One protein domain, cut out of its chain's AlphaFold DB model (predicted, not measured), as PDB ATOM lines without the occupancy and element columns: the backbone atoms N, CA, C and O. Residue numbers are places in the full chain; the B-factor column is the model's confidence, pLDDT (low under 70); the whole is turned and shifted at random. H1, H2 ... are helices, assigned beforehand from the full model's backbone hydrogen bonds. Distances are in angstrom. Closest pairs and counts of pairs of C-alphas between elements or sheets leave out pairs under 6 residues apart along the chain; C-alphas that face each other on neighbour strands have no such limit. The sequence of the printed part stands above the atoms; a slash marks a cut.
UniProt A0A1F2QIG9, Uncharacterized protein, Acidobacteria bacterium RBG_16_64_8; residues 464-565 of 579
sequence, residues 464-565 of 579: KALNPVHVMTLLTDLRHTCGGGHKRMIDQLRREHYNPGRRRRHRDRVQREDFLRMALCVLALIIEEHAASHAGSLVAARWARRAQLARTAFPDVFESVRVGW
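Overview. This is residues 464 to 565 of the 579 residues of an uncharacterized protein of Acidobacteria bacterium RBG_16_64_8 (UniProt A0A1F2QIG9). H1, H2 and H3 form an up-and-down bundle, each running against the one before, while H5 and H6 cross long H3 in turn. The printed part, 102 residues with six named helices and no named strand, is all helix and compact, with radius of gyration of the C-alphas 12.9 A and spans of 42 by 26 by 25 A.

Arrangement. H1, residues 468 to 481, and H2, residues 484 to 501, form a helical hairpin; their closest C-alphas, Arg 479 and Lys 487, are 5.0 A apart. H3, residues 506 to 530, is the hub. Its residues 517 to 527 alone touch H5, residues 541 to 553, about perpendicular at 73 degrees, closest C-alphas Ala 524 and Ala 547, 4.6 A. Every O i to N i+4 pair is within hydrogen-bond range in H5 and in H6, residues 555 to 564; H1 has 8 of 10, H2 11 of 14, H3 19 of 21.

Along the chain. C-alpha 468 is at (39.042, -14.883, 19.037) and C-alpha 564 at (30.488, 3.818, 11.227). H3 measures 37.2 A; H4 is residues 535 to 538.

Size, cuts and confidence. The printed part has no cut. Residues 504 to 508 and 531 to 538 have pLDDT under 70.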
ATOM      1  N   LYS A 464      32.919 -20.617  14.084       81.19
ATOM      2  CA  LYS A 464      32.996 -21.466  15.284       81.19
ATOM      3  C   LYS A 464      34.391 -22.068  15.494       81.19
ATOM      4  O   LYS A 464      34.804 -22.248  16.636       81.19
ATOM      5  N   ALA A 465      35.128 -22.314  14.409       80.31
ATOM      6  CA  ALA A 465      36.478 -22.871  14.444       80.31
ATOM      7  C   ALA A 465      37.575 -21.811  14.676       80.31
ATOM      8  O   ALA A 465      38.740 -22.156  14.868       80.31
ATOM      9  N   LEU A 466      37.246 -20.514  14.645       84.38
ATOM     10  CA  LEU A 466      38.227 -19.449  14.851       84.38
ATOM     11  C   LEU A 466      38.394 -19.137  16.339       84.38
ATOM     12  O   LEU A 466      37.414 -18.972  17.070       84.38
ATOM     13  N   ASN A 467      39.648 -19.005  16.777       87.44
ATOM     14  CA  ASN A 467      39.985 -18.537  18.118       87.44
ATOM     15  C   ASN A 467      39.987 -16.992  18.143       87.44
ATOM     16  O   ASN A 467      40.833 -16.390  17.472       87.44
ATOM     17  N   PRO A 468      39.093 -16.340  18.916       91.50
ATOM     18  CA  PRO A 468      39.042 -14.883  19.037       91.50
ATOM     19  C   PRO A 468      40.368 -14.245  19.447       91.50
ATOM     20  O   PRO A 468      40.703 -13.169  18.958       91.50
ATOM     21  N   VAL A 469      41.141 -14.921  20.305       91.19
ATOM     22  CA  VAL A 469      42.444 -14.439  20.781       91.19
ATOM     23  C   VAL A 469      43.403 -14.284  19.606       91.19
ATOM     24  O   VAL A 469      44.007 -13.232  19.459       91.19
ATOM     25  N   HIS A 470      43.482 -15.280  18.717       91.25
ATOM     26  CA  HIS A 470      44.379 -15.230  17.558       91.25
ATOM     27  C   HIS A 470      44.002 -14.117  16.575       91.25
ATOM     28  O   HIS A 470      44.883 -13.445  16.042       91.25
ATOM     29  N   VAL A 471      42.700 -13.905  16.344       94.06
ATOM     30  CA  VAL A 471      42.226 -12.812  15.478       94.06
ATOM     31  C   VAL A 471      42.553 -11.455  16.104       94.06
ATOM     32  O   VAL A 471      43.020 -10.553  15.413       94.06
ATOM     33  N   MET A 472      42.364 -11.313  17.418       96.25
ATOM     34  CA  MET A 472      42.699 -10.082  18.129       96.25
ATOM     35  C   MET A 472      44.208  -9.824  18.152       96.25
ATOM     36  O   MET A 472      44.606  -8.676  17.977       96.25
ATOM     37  N   THR A 473      45.052 -10.845  18.329       93.00
ATOM     38  CA  THR A 473      46.517 -10.713  18.235       93.00
ATOM     39  C   THR A 473      46.915 -10.174  16.866       93.00
ATOM     40  O   THR A 473      47.543  -9.125  16.806       93.00
ATOM     41  N   LEU A 474      46.420 -10.779  15.780       93.12
ATOM     42  CA  LEU A 474      46.671 -10.303  14.415       93.12
ATOM     43  C   LEU A 474      46.282  -8.827  14.227       93.12
ATOM     44  O   LEU A 474      47.050  -8.037  13.686       93.12
ATOM     45  N   LEU A 475      45.089  -8.439  14.683       94.75
ATOM     46  CA  LEU A 475      44.651  -7.042  14.617       94.75
ATOM     47  C   LEU A 475      45.507  -6.125  15.501       94.75
ATOM     48  O   LEU A 475      45.707  -4.961  15.177       94.75
ATOM     49  N   THR A 476      46.033  -6.626  16.614       94.19
ATOM     50  CA  THR A 476      46.926  -5.858  17.492       94.19
ATOM     51  C   THR A 476      48.261  -5.594  16.819       94.19
ATOM     52  O   THR A 476      48.757  -4.478  16.912       94.19
ATOM     53  N   ASP A 477      48.801  -6.567  16.096       90.19
ATOM     54  CA  ASP A 477      50.037  -6.386  15.339       90.19
ATOM     55  C   ASP A 477      49.826  -5.346  14.228       90.19
ATOM     56  O   ASP A 477      50.572  -4.371  14.131       90.19
ATOM     57  N   LEU A 478      48.719  -5.459  13.482       89.12
ATOM     58  CA  LEU A 478      48.336  -4.484  12.454       89.12
ATOM     59  C   LEU A 478      48.100  -3.079  13.018       89.12
ATOM     60  O   LEU A 478      48.423  -2.081  12.376       89.12
ATOM     61  N   ARG A 479      47.591  -2.966  14.246       93.06
ATOM     62  CA  ARG A 479      47.395  -1.679  14.930       93.06
ATOM     63  C   ARG A 479      48.689  -0.869  15.045       93.06
ATOM     64  O   ARG A 479      48.617   0.358  15.095       93.06
ATOM     65  N   HIS A 480      49.844  -1.528  15.134       89.31
ATOM     66  CA  HIS A 480      51.141  -0.857  15.220       89.31
ATOM     67  C   HIS A 480      51.615  -0.302  13.875       89.31
ATOM     68  O   HIS A 480      52.401   0.642  13.860       89.31
ATOM     69  N   THR A 481      51.112  -0.847  12.766       87.06
ATOM     70  CA  THR A 481      51.512  -0.475  11.404       87.06
ATOM     71  C   THR A 481      50.475   0.377  10.671       87.06
ATOM     72  O   THR A 481      50.823   1.071   9.722       87.06
ATOM     73  N   CYS A 482      49.205   0.346  11.083       86.81
ATOM     74  CA  CYS A 482      48.129   1.089  10.429       86.81
ATOM     75  C   CYS A 482      48.002   2.540  10.931       86.81
ATOM     76  O   CYS A 482      48.357   2.882  12.062       86.81
ATOM     77  N   GLY A 483      47.412   3.400  10.095       85.19
ATOM     78  CA  GLY A 483      47.133   4.797  10.428       85.19
ATOM     79  C   GLY A 483      46.140   4.989  11.588       85.19
ATOM     80  O   GLY A 483      45.444   4.075  12.039       85.19
ATOM     81  N   GLY A 484      46.028   6.233  12.067       86.31
ATOM     82  CA  GLY A 484      45.226   6.578  13.250       86.31
ATOM     83  C   GLY A 484      43.720   6.280  13.147       86.31
ATOM     84  O   GLY A 484      43.041   6.233  14.173       86.31
ATOM     85  N   GLY A 485      43.180   6.088  11.939       88.88
ATOM     86  CA  GLY A 485      41.806   5.619  11.718       88.88
ATOM     87  C   GLY A 485      41.621   4.164  12.155       88.88
ATOM     88  O   GLY A 485      40.883   3.893  13.102       88.88
ATOM     89  N   HIS A 486      42.366   3.236  11.548       91.56
ATOM     90  CA  HIS A 486      42.292   1.806  11.879       91.56
ATOM     91  C   HIS A 486      42.718   1.504  13.306       91.56
ATOM     92  O   HIS A 486      42.101   0.669  13.959       91.56
ATOM     93  N   LYS A 487      43.711   2.221  13.847       92.75
ATOM     94  CA  LYS A 487      44.100   2.064  15.256       92.75
ATOM     95  C   LYS A 487      42.915   2.269  16.205       92.75
ATOM     96  O   LYS A 487      42.710   1.464  17.111       92.75
ATOM     97  N   ARG A 488      42.118   3.319  15.972       92.75
ATOM     98  CA  ARG A 488      40.909   3.607  16.762       92.75
ATOM     99  C   ARG A 488      39.841   2.532  16.578       92.75
ATOM    100  O   ARG A 488      39.244   2.120  17.566       92.75
ATOM    101  N   MET A 489      39.660   2.049  15.351       94.06
ATOM    102  CA  MET A 489      38.728   0.965  15.024       94.06
ATOM    103  C   MET A 489      39.081  -0.331  15.768       94.06
ATOM    104  O   MET A 489      38.224  -0.938  16.404       94.06
ATOM    105  N   ILE A 490      40.361  -0.715  15.778       95.19
ATOM    106  CA  ILE A 490      40.858  -1.906  16.481       95.19
ATOM    107  C   ILE A 490      40.724  -1.743  18.003       95.19
ATOM    108  O   ILE A 490      40.300  -2.675  18.690       95.19
ATOM    109  N   ASP A 491      41.035  -0.557  18.542       94.19
ATOM    110  CA  ASP A 491      40.864  -0.252  19.969       94.19
ATOM    111  C   ASP A 491      39.390  -0.298  20.396       94.19
ATOM    112  O   ASP A 491      39.062  -0.777  21.485       94.19
ATOM    113  N   GLN A 492      38.484   0.170  19.540       93.56
ATOM    114  CA  GLN A 492      37.049   0.116  19.788       93.56
ATOM    115  C   GLN A 492      36.513  -1.315  19.720       93.56
ATOM    116  O   GLN A 492      35.917  -1.771  20.694       93.56
ATOM    117  N   LEU A 493      36.824  -2.057  18.653       95.31
ATOM    118  CA  LEU A 493      36.483  -3.475  18.511       95.31
ATOM    119  C   LEU A 493      36.935  -4.285  19.738       95.31
ATOM    120  O   LEU A 493      36.186  -5.114  20.263       95.31
ATOM    121  N   ARG A 494      38.150  -4.017  20.237       95.50
ATOM    122  CA  ARG A 494      38.676  -4.666  21.441       95.50
ATOM    123  C   ARG A 494      37.823  -4.354  22.678       95.50
ATOM    124  O   ARG A 494      37.515  -5.257  23.454       95.50
ATOM    125  N   ARG A 495      37.467  -3.085  22.889       94.31
ATOM    126  CA  ARG A 495      36.706  -2.650  24.072       94.31
ATOM    127  C   ARG A 495      35.260  -3.130  24.051       94.31
ATOM    128  O   ARG A 495      34.789  -3.611  25.075       94.31
ATOM    129  N   GLU A 496      34.592  -3.004  22.912       92.38
ATOM    130  CA  GLU A 496      33.142  -3.185  22.795       92.38
ATOM    131  C   GLU A 496      32.739  -4.630  22.497       92.38
ATOM    132  O   GLU A 496      31.670  -5.056  22.919       92.38
ATOM    133  N   HIS A 497      33.600  -5.413  21.835       91.38
ATOM    134  CA  HIS A 497      33.228  -6.755  21.368       91.38
ATOM    135  C   HIS A 497      34.152  -7.856  21.891       91.38
ATOM    136  O   HIS A 497      33.674  -8.903  22.327       91.38
ATOM    137  N   TYR A 498      35.469  -7.630  21.924       93.44
ATOM    138  CA  TYR A 498      36.407  -8.652  22.406       93.44
ATOM    139  C   TYR A 498      36.391  -8.815  23.933       93.44
ATOM    140  O   TYR A 498      36.296  -9.933  24.439       93.44
ATOM    141  N   ASN A 499      36.494  -7.714  24.685       91.00
ATOM    142  CA  ASN A 499      36.565  -7.758  26.147       91.00
ATOM    143  C   ASN A 499      35.307  -8.361  26.801       91.00
ATOM    144  O   ASN A 499      35.476  -9.146  27.739       91.00
ATOM    145  N   PRO A 500      34.080  -8.055  26.329       82.94
ATOM    146  CA  PRO A 500      32.881  -8.747  26.794       82.94
ATOM    147  C   PRO A 500      32.907 -10.237  26.435       82.94
ATOM    148  O   PRO A 500      32.794 -11.069  27.330       82.94
ATOM    149  N   GLY A 501      33.203 -10.579  25.173       74.94
ATOM    150  CA  GLY A 501      33.164 -11.960  24.677       74.94
ATOM    151  C   GLY A 501      34.288 -12.889  25.165       74.94
ATOM    152  O   GLY A 501      34.205 -14.100  24.969       74.94
ATOM    153  N   ARG A 502      35.355 -12.367  25.791       79.94
ATOM    154  CA  ARG A 502      36.445 -13.184  26.369       79.94
ATOM    155  C   ARG A 502      36.085 -13.771  27.740       79.94
ATOM    156  O   ARG A 502      36.718 -14.741  28.167       79.94
ATOM    157  N   ARG A 503      35.125 -13.191  28.467       74.31
ATOM    158  CA  ARG A 503      34.756 -13.677  29.806       74.31
ATOM    159  C   ARG A 503      34.060 -15.035  29.640       74.31
ATOM    160  O   ARG A 503      33.082 -15.148  28.930       74.31
ATOM    161  N   ARG A 504      34.620 -16.103  30.220       57.19
ATOM    162  CA  ARG A 504      34.244 -17.510  29.962       57.19
ATOM    163  C   ARG A 504      32.876 -17.898  30.561       57.19
ATOM    164  O   ARG A 504      32.820 -18.750  31.444       57.19
ATOM    165  N   ARG A 505      31.762 -17.298  30.129       63.00
ATOM    166  CA  ARG A 505      30.416 -17.793  30.468       63.00
ATOM    167  C   ARG A 505      29.705 -18.310  29.220       63.00
ATOM    168  O   ARG A 505      29.764 -17.730  28.146       63.00
ATOM    169  N   HIS A 506      28.978 -19.414  29.382       51.88
ATOM    170  CA  HIS A 506      28.279 -20.134  28.309       51.88
ATOM    171  C   HIS A 506      27.262 -19.277  27.512       51.88
ATOM    172  O   HIS A 506      26.853 -19.669  26.421       51.88
ATOM    173  N   ARG A 507      26.866 -18.101  28.034       53.91
ATOM    174  CA  ARG A 507      25.980 -17.129  27.366       53.91
ATOM    175  C   ARG A 507      26.667 -16.287  26.271       53.91
ATOM    176  O   ARG A 507      25.964 -15.617  25.524       53.91
ATOM    177  N   ASP A 508      27.987 -16.383  26.092       69.62
ATOM    178  CA  ASP A 508      28.754 -15.474  25.219       69.62
ATOM    179  C   ASP A 508      28.998 -15.988  23.788       69.62
ATOM    180  O   ASP A 508      29.793 -15.422  23.037       69.62
ATOM    181  N   ARG A 509      28.296 -17.042  23.348       81.56
ATOM    182  CA  ARG A 509      28.452 -17.577  21.981       81.56
ATOM    183  C   ARG A 509      28.089 -16.553  20.900       81.56
ATOM    184  O   ARG A 509      28.814 -16.442  19.917       81.56
ATOM    185  N   VAL A 510      27.003 -15.803  21.097       84.88
ATOM    186  CA  VAL A 510      26.559 -14.754  20.160       84.88
ATOM    187  C   VAL A 510      27.588 -13.626  20.111       84.88
ATOM    188  O   VAL A 510      28.065 -13.284  19.037       84.88
ATOM    189  N   GLN A 511      28.042 -13.153  21.275       86.62
ATOM    190  CA  GLN A 511      29.060 -12.101  21.372       86.62
ATOM    191  C   GLN A 511      30.394 -12.513  20.739       86.62
ATOM    192  O   GLN A 511      31.048 -11.706  20.078       86.62
ATOM    193  N   ARG A 512      30.794 -13.781  20.899       89.38
ATOM    194  CA  ARG A 512      31.984 -14.340  20.248       89.38
ATOM    195  C   ARG A 512      31.851 -14.328  18.728       89.38
ATOM    196  O   ARG A 512      32.799 -13.940  18.046       89.38
ATOM    197  N   GLU A 513      30.726 -14.803  18.198       91.62
ATOM    198  CA  GLU A 513      30.496 -14.807  16.753       91.62
ATOM    199  C   GLU A 513      30.437 -13.378  16.203       91.62
ATOM    200  O   GLU A 513      31.081 -13.109  15.192       91.62
ATOM    201  N   ASP A 514      29.775 -12.452  16.897       92.19
ATOM    202  CA  ASP A 514      29.706 -11.042  16.509       92.19
ATOM    203  C   ASP A 514      31.088 -10.379  16.508       92.19
ATOM    204  O   ASP A 514      31.452  -9.728  15.526       92.19
ATOM    205  N   PHE A 515      31.911 -10.618  17.538       94.38
ATOM    206  CA  PHE A 515      33.305 -10.170  17.540       94.38
ATOM    207  C   PHE A 515      34.058 -10.694  16.315       94.38
ATOM    208  O   PHE A 515      34.709  -9.914  15.629       94.38
ATOM    209  N   LEU A 516      33.975 -11.996  16.017       94.50
ATOM    210  CA  LEU A 516      34.706 -12.588  14.895       94.50
ATOM    211  C   LEU A 516      34.232 -12.045  13.539       94.50
ATOM    212  O   LEU A 516      35.071 -11.791  12.674       94.50
ATOM    213  N   ARG A 517      32.920 -11.832  13.356       94.88
ATOM    214  CA  ARG A 517      32.355 -11.203  12.147       94.88
ATOM    215  C   ARG A 517      32.945  -9.816  11.948       94.88
ATOM    216  O   ARG A 517      33.505  -9.535  10.889       94.88
ATOM    217  N   MET A 518      32.876  -8.979  12.980       95.38
ATOM    218  CA  MET A 518      33.371  -7.611  12.898       95.38
ATOM    219  C   MET A 518      34.887  -7.547  12.757       95.38
ATOM    220  O   MET A 518      35.386  -6.801  11.928       95.38
ATOM    221  N   ALA A 519      35.628  -8.372  13.497       96.38
ATOM    222  CA  ALA A 519      37.081  -8.434  13.427       96.38
ATOM    223  C   ALA A 519      37.582  -8.792  12.022       96.38
ATOM    224  O   ALA A 519      38.527  -8.181  11.526       96.38
ATOM    225  N   LEU A 520      36.932  -9.753  11.358       96.31
ATOM    226  CA  LEU A 520      37.272 -10.120   9.985       96.31
ATOM    227  C   LEU A 520      36.853  -9.048   8.969       96.31
ATOM    228  O   LEU A 520      37.573  -8.850   7.994       96.31
ATOM    229  N   CYS A 521      35.752  -8.326   9.205       96.38
ATOM    230  CA  CYS A 521      35.354  -7.188   8.369       96.38
ATOM    231  C   CYS A 521      36.312  -5.992   8.521       96.38
ATOM    232  O   CYS A 521      36.699  -5.394   7.522       96.38
ATOM    233  N   VAL A 522      36.771  -5.694   9.744       95.81
ATOM    234  CA  VAL A 522      37.827  -4.700  10.019       95.81
ATOM    235  C   VAL A 522      39.118  -5.087   9.302       95.81
ATOM    236  O   VAL A 522      39.731  -4.256   8.637       95.81
ATOM    237  N   LEU A 523      39.515  -6.361   9.383       95.25
ATOM    238  CA  LEU A 523      40.683  -6.867   8.666       95.25
ATOM    239  C   LEU A 523      40.530  -6.711   7.145       95.25
ATOM    240  O   LEU A 523      41.484  -6.316   6.481       95.25
ATOM    241  N   ALA A 524      39.344  -6.990   6.597       94.44
ATOM    242  CA  ALA A 524      39.065  -6.841   5.170       94.44
ATOM    243  C   ALA A 524      39.193  -5.382   4.711       94.44
ATOM    244  O   ALA A 524      39.787  -5.129   3.667       94.44
ATOM    245  N   LEU A 525      38.705  -4.436   5.519       93.75
ATOM    246  CA  LEU A 525      38.795  -3.005   5.231       93.75
ATOM    247  C   LEU A 525      40.247  -2.509   5.269       93.75
ATOM    248  O   LEU A 525      40.681  -1.797   4.369       93.75
ATOM    249  N   ILE A 526      41.027  -2.938   6.269       92.69
ATOM    250  CA  ILE A 526      42.460  -2.616   6.354       92.69
ATOM    251  C   ILE A 526      43.193  -3.112   5.103       92.69
ATOM    252  O   ILE A 526      43.986  -2.368   4.529       92.69
ATOM    253  N   ILE A 527      42.911  -4.347   4.666       90.56
ATOM    254  CA  ILE A 527      43.504  -4.928   3.454       90.56
ATOM    255  C   ILE A 527      43.102  -4.127   2.210       90.56
ATOM    256  O   ILE A 527      43.975  -3.834   1.398       90.56
ATOM    257  N   GLU A 528      41.829  -3.749   2.065       90.88
ATOM    258  CA  GLU A 528      41.332  -2.962   0.924       90.88
ATOM    259  C   GLU A 528      42.019  -1.593   0.825       90.88
ATOM    260  O   GLU A 528      42.475  -1.212  -0.250       90.88
ATOM    261  N   GLU A 529      42.174  -0.884   1.945       88.94
ATOM    262  CA  GLU A 529      42.778   0.454   1.966       88.94
ATOM    263  C   GLU A 529      44.315   0.440   1.868       88.94
ATOM    264  O   GLU A 529      44.913   1.421   1.429       88.94
ATOM    265  N   HIS A 530      44.970  -0.663   2.248       82.94
ATOM    266  CA  HIS A 530      46.437  -0.799   2.230       82.94
ATOM    267  C   HIS A 530      46.969  -1.671   1.078       82.94
ATOM    268  O   HIS A 530      48.187  -1.840   0.950       82.94
ATOM    269  N   ALA A 531      46.095  -2.202   0.213       64.69
ATOM    270  CA  ALA A 531      46.472  -3.029  -0.939       64.69
ATOM    271  C   ALA A 531      47.438  -2.320  -1.908       64.69
ATOM    272  O   ALA A 531      48.191  -2.985  -2.616       64.69
ATOM    273  N   ALA A 532      47.482  -0.983  -1.896       53.91
ATOM    274  CA  ALA A 532      48.390  -0.192  -2.722       53.91
ATOM    275  C   ALA A 532      49.795   0.015  -2.115       53.91
ATOM    276  O   ALA A 532      50.671   0.542  -2.796       53.91
ATOM    277  N   SER A 533      50.052  -0.331  -0.842       56.62
ATOM    278  CA  SER A 533      51.306   0.063  -0.170       56.62
ATOM    279  C   SER A 533      51.749  -0.863   0.980       56.62
ATOM    280  O   SER A 533      51.951  -0.375   2.079       56.62
ATOM    281  N   HIS A 534      52.042  -2.146   0.727       54.66
ATOM    282  CA  HIS A 534      52.722  -3.101   1.654       54.66
ATOM    283  C   HIS A 534      51.853  -4.082   2.476       54.66
ATOM    284  O   HIS A 534      52.381  -4.784   3.337       54.66
ATOM    285  N   ALA A 535      50.559  -4.261   2.189       48.75
ATOM    286  CA  ALA A 535      49.752  -5.267   2.905       48.75
ATOM    287  C   ALA A 535      50.175  -6.739   2.648       48.75
ATOM    288  O   ALA A 535      49.850  -7.624   3.440       48.75
ATOM    289  N   GLY A 536      50.922  -7.012   1.569       51.19
ATOM    290  CA  GLY A 536      51.290  -8.370   1.142       51.19
ATOM    291  C   GLY A 536      52.285  -9.117   2.043       51.19
ATOM    292  O   GLY A 536      52.285 -10.345   2.012       51.19
ATOM    293  N   SER A 537      53.100  -8.427   2.856       59.62
ATOM    294  CA  SER A 537      54.054  -9.093   3.770       59.62
ATOM    295  C   SER A 537      53.576  -9.184   5.225       59.62
ATOM    296  O   SER A 537      54.096 -10.001   5.981       59.62
ATOM    297  N   LEU A 538      52.574  -8.390   5.626       57.91
ATOM    298  CA  LEU A 538      52.150  -8.268   7.029       57.91
ATOM    299  C   LEU A 538      51.049  -9.256   7.436       57.91
ATOM    300  O   LEU A 538      50.904  -9.567   8.617       57.91
ATOM    301  N   VAL A 539      50.263  -9.770   6.485       72.00
ATOM    302  CA  VAL A 539      49.137 -10.669   6.770       72.00
ATOM    303  C   VAL A 539      49.323 -11.982   6.025       72.00
ATOM    304  O   VAL A 539      49.316 -12.018   4.798       72.00
ATOM    305  N   ALA A 540      49.426 -13.091   6.763       75.44
ATOM    306  CA  ALA A 540      49.483 -14.418   6.155       75.44
ATOM    307  C   ALA A 540      48.299 -14.625   5.187       75.44
ATOM    308  O   ALA A 540      47.151 -14.361   5.555       75.44
ATOM    309  N   ALA A 541      48.552 -15.166   3.988       76.25
ATOM    310  CA  ALA A 541      47.560 -15.334   2.912       76.25
ATOM    311  C   ALA A 541      46.240 -15.989   3.373       76.25
ATOM    312  O   ALA A 541      45.149 -15.651   2.907       76.25
ATOM    313  N   ARG A 542      46.323 -16.887   4.364       80.31
ATOM    314  CA  ARG A 542      45.167 -17.513   5.019       80.31
ATOM    315  C   ARG A 542      44.193 -16.495   5.627       80.31
ATOM    316  O   ARG A 542      42.983 -16.679   5.522       80.31
ATOM    317  N   TRP A 543      44.697 -15.463   6.298       85.88
ATOM    318  CA  TRP A 543      43.875 -14.441   6.946       85.88
ATOM    319  C   TRP A 543      43.286 -13.455   5.941       85.88
ATOM    320  O   TRP A 543      42.117 -13.106   6.080       85.88
ATOM    321  N   ALA A 544      44.025 -13.115   4.883       86.31
ATOM    322  CA  ALA A 544      43.507 -12.303   3.785       86.31
ATOM    323  C   ALA A 544      42.316 -12.980   3.088       86.31
ATOM    324  O   ALA A 544      41.264 -12.371   2.905       86.31
ATOM    325  N   ARG A 545      42.424 -14.286   2.805       84.50
ATOM    326  CA  ARG A 545      41.314 -15.068   2.239       84.50
ATOM    327  C   ARG A 545      40.080 -15.072   3.147       84.50
ATOM    328  O   ARG A 545      38.962 -14.926   2.665       84.50
ATOM    329  N   ARG A 546      40.267 -15.233   4.463       89.25
ATOM    330  CA  ARG A 546      39.161 -15.206   5.440       89.25
ATOM    331  C   ARG A 546      38.510 -13.829   5.536       89.25
ATOM    332  O   ARG A 546      37.292 -13.756   5.637       89.25
ATOM    333  N   ALA A 547      39.297 -12.762   5.486       91.38
ATOM    334  CA  ALA A 547      38.790 -11.397   5.480       91.38
ATOM    335  C   ALA A 547      37.918 -11.134   4.239       91.38
ATOM    336  O   ALA A 547      36.794 -10.654   4.363       91.38
ATOM    337  N   GLN A 548      38.379 -11.563   3.058       90.56
ATOM    338  CA  GLN A 548      37.609 -11.428   1.820       90.56
ATOM    339  C   GLN A 548      36.284 -12.196   1.873       90.56
ATOM    340  O   GLN A 548      35.240 -11.655   1.520       90.56
ATOM    341  N   LEU A 549      36.307 -13.436   2.372       88.25
ATOM    342  CA  LEU A 549      35.084 -14.214   2.577       88.25
ATOM    343  C   LEU A 549      34.128 -13.520   3.557       88.25
ATOM    344  O   LEU A 549      32.925 -13.507   3.319       88.25
ATOM    345  N   ALA A 550      34.642 -12.911   4.632       92.38
ATOM    346  CA  ALA A 550      33.819 -12.210   5.615       92.38
ATOM    347  C   ALA A 550      33.124 -10.976   5.024       92.38
ATOM    348  O   ALA A 550      31.942 -10.773   5.295       92.38
ATOM    349  N   ARG A 551      33.812 -10.209   4.166       93.62
ATOM    350  CA  ARG A 551      33.225  -9.085   3.418       93.62
ATOM    351  C   ARG A 551      32.020  -9.533   2.590       93.62
ATOM    352  O   ARG A 551      30.975  -8.893   2.635       93.62
ATOM    353  N   THR A 552      32.146 -10.639   1.859       90.38
ATOM    354  CA  THR A 552      31.048 -11.173   1.037       90.38
ATOM    355  C   THR A 552      29.943 -11.808   1.889       90.38
ATOM    356  O   THR A 552      28.769 -11.729   1.543       90.38
ATOM    357  N   ALA A 553      30.294 -12.434   3.015       89.12
ATOM    358  CA  ALA A 553      29.350 -13.111   3.906       89.12
ATOM    359  C   ALA A 553      28.486 -12.150   4.733       89.12
ATOM    360  O   ALA A 553      27.335 -12.468   5.058       89.12
ATOM    361  N   PHE A 554      29.050 -10.995   5.090       93.62
ATOM    362  CA  PHE A 554      28.448 -10.021   5.995       93.62
ATOM    363  C   PHE A 554      28.526  -8.602   5.411       93.62
ATOM    364  O   PHE A 554      29.156  -7.735   6.021       93.62
ATOM    365  N   PRO A 555      27.887  -8.340   4.254       93.88
ATOM    366  CA  PRO A 555      27.956  -7.034   3.604       93.88
ATOM    367  C   PRO A 555      27.467  -5.915   4.529       93.88
ATOM    368  O   PRO A 555      28.144  -4.905   4.650       93.88
ATOM    369  N   ASP A 556      26.386  -6.129   5.282       93.62
ATOM    370  CA  ASP A 556      25.850  -5.125   6.212       93.62
ATOM    371  C   ASP A 556      26.832  -4.790   7.348       93.62
ATOM    372  O   ASP A 556      26.990  -3.633   7.731       93.62
ATOM    373  N   VAL A 557      27.534  -5.802   7.874       94.56
ATOM    374  CA  VAL A 557      28.550  -5.616   8.924       94.56
ATOM    375  C   VAL A 557      29.763  -4.898   8.351       94.56
ATOM    376  O   VAL A 557      30.289  -3.985   8.980       94.56
ATOM    377  N   PHE A 558      30.196  -5.284   7.152       95.75
ATOM    378  CA  PHE A 558      31.298  -4.636   6.458       95.75
ATOM    379  C   PHE A 558      30.991  -3.166   6.153       95.75
ATOM    380  O   PHE A 558      31.817  -2.299   6.427       95.75
ATOM    381  N   GLU A 559      29.784  -2.864   5.678       94.62
ATOM    382  CA  GLU A 559      29.323  -1.495   5.451       94.62
ATOM    383  C   GLU A 559      29.212  -0.696   6.746       94.62
ATOM    384  O   GLU A 559      29.680   0.440   6.810       94.62
ATOM    385  N   SER A 560      28.689  -1.300   7.814       92.38
ATOM    386  CA  SER A 560      28.690  -0.675   9.138       92.38
ATOM    387  C   SER A 560      30.111  -0.367   9.613       92.38
ATOM    388  O   SER A 560      30.328   0.681  10.217       92.38
ATOM    389  N   VAL A 561      31.082  -1.245   9.333       93.56
ATOM    390  CA  VAL A 561      32.493  -1.015   9.665       93.56
ATOM    391  C   VAL A 561      33.071   0.134   8.835       93.56
ATOM    392  O   VAL A 561      33.781   0.993   9.355       93.56
ATOM    393  N   ARG A 562      32.736   0.181   7.547       93.00
ATOM    394  CA  ARG A 562      33.221   1.184   6.600       93.00
ATOM    395  C   ARG A 562      32.665   2.584   6.872       93.00
ATOM    396  O   ARG A 562      33.402   3.561   6.804       93.00
ATOM    397  N   VAL A 563      31.374   2.686   7.188       88.44
ATOM    398  CA  VAL A 563      30.663   3.963   7.383       88.44
ATOM    399  C   VAL A 563      30.717   4.434   8.838       88.44
ATOM    400  O   VAL A 563      30.892   5.623   9.099       88.44
ATOM    401  N   GLY A 564      30.579   3.512   9.796       77.50
ATOM    402  CA  GLY A 564      30.488   3.818  11.227       77.50
ATOM    403  C   GLY A 564      31.797   4.295  11.857       77.50
ATOM    404  O   GLY A 564      31.779   4.902  12.928       77.50
ATOM    405  N   TRP A 565      32.930   4.081  11.183       70.56
ATOM    406  CA  TRP A 565      34.248   4.501  11.649       70.56
ATOM    407  C   TRP A 565      34.896   5.469  10.665       70.56
ATOM    408  O   TRP A 565      35.775   5.063   9.906       70.56
TER     409      TRP A 565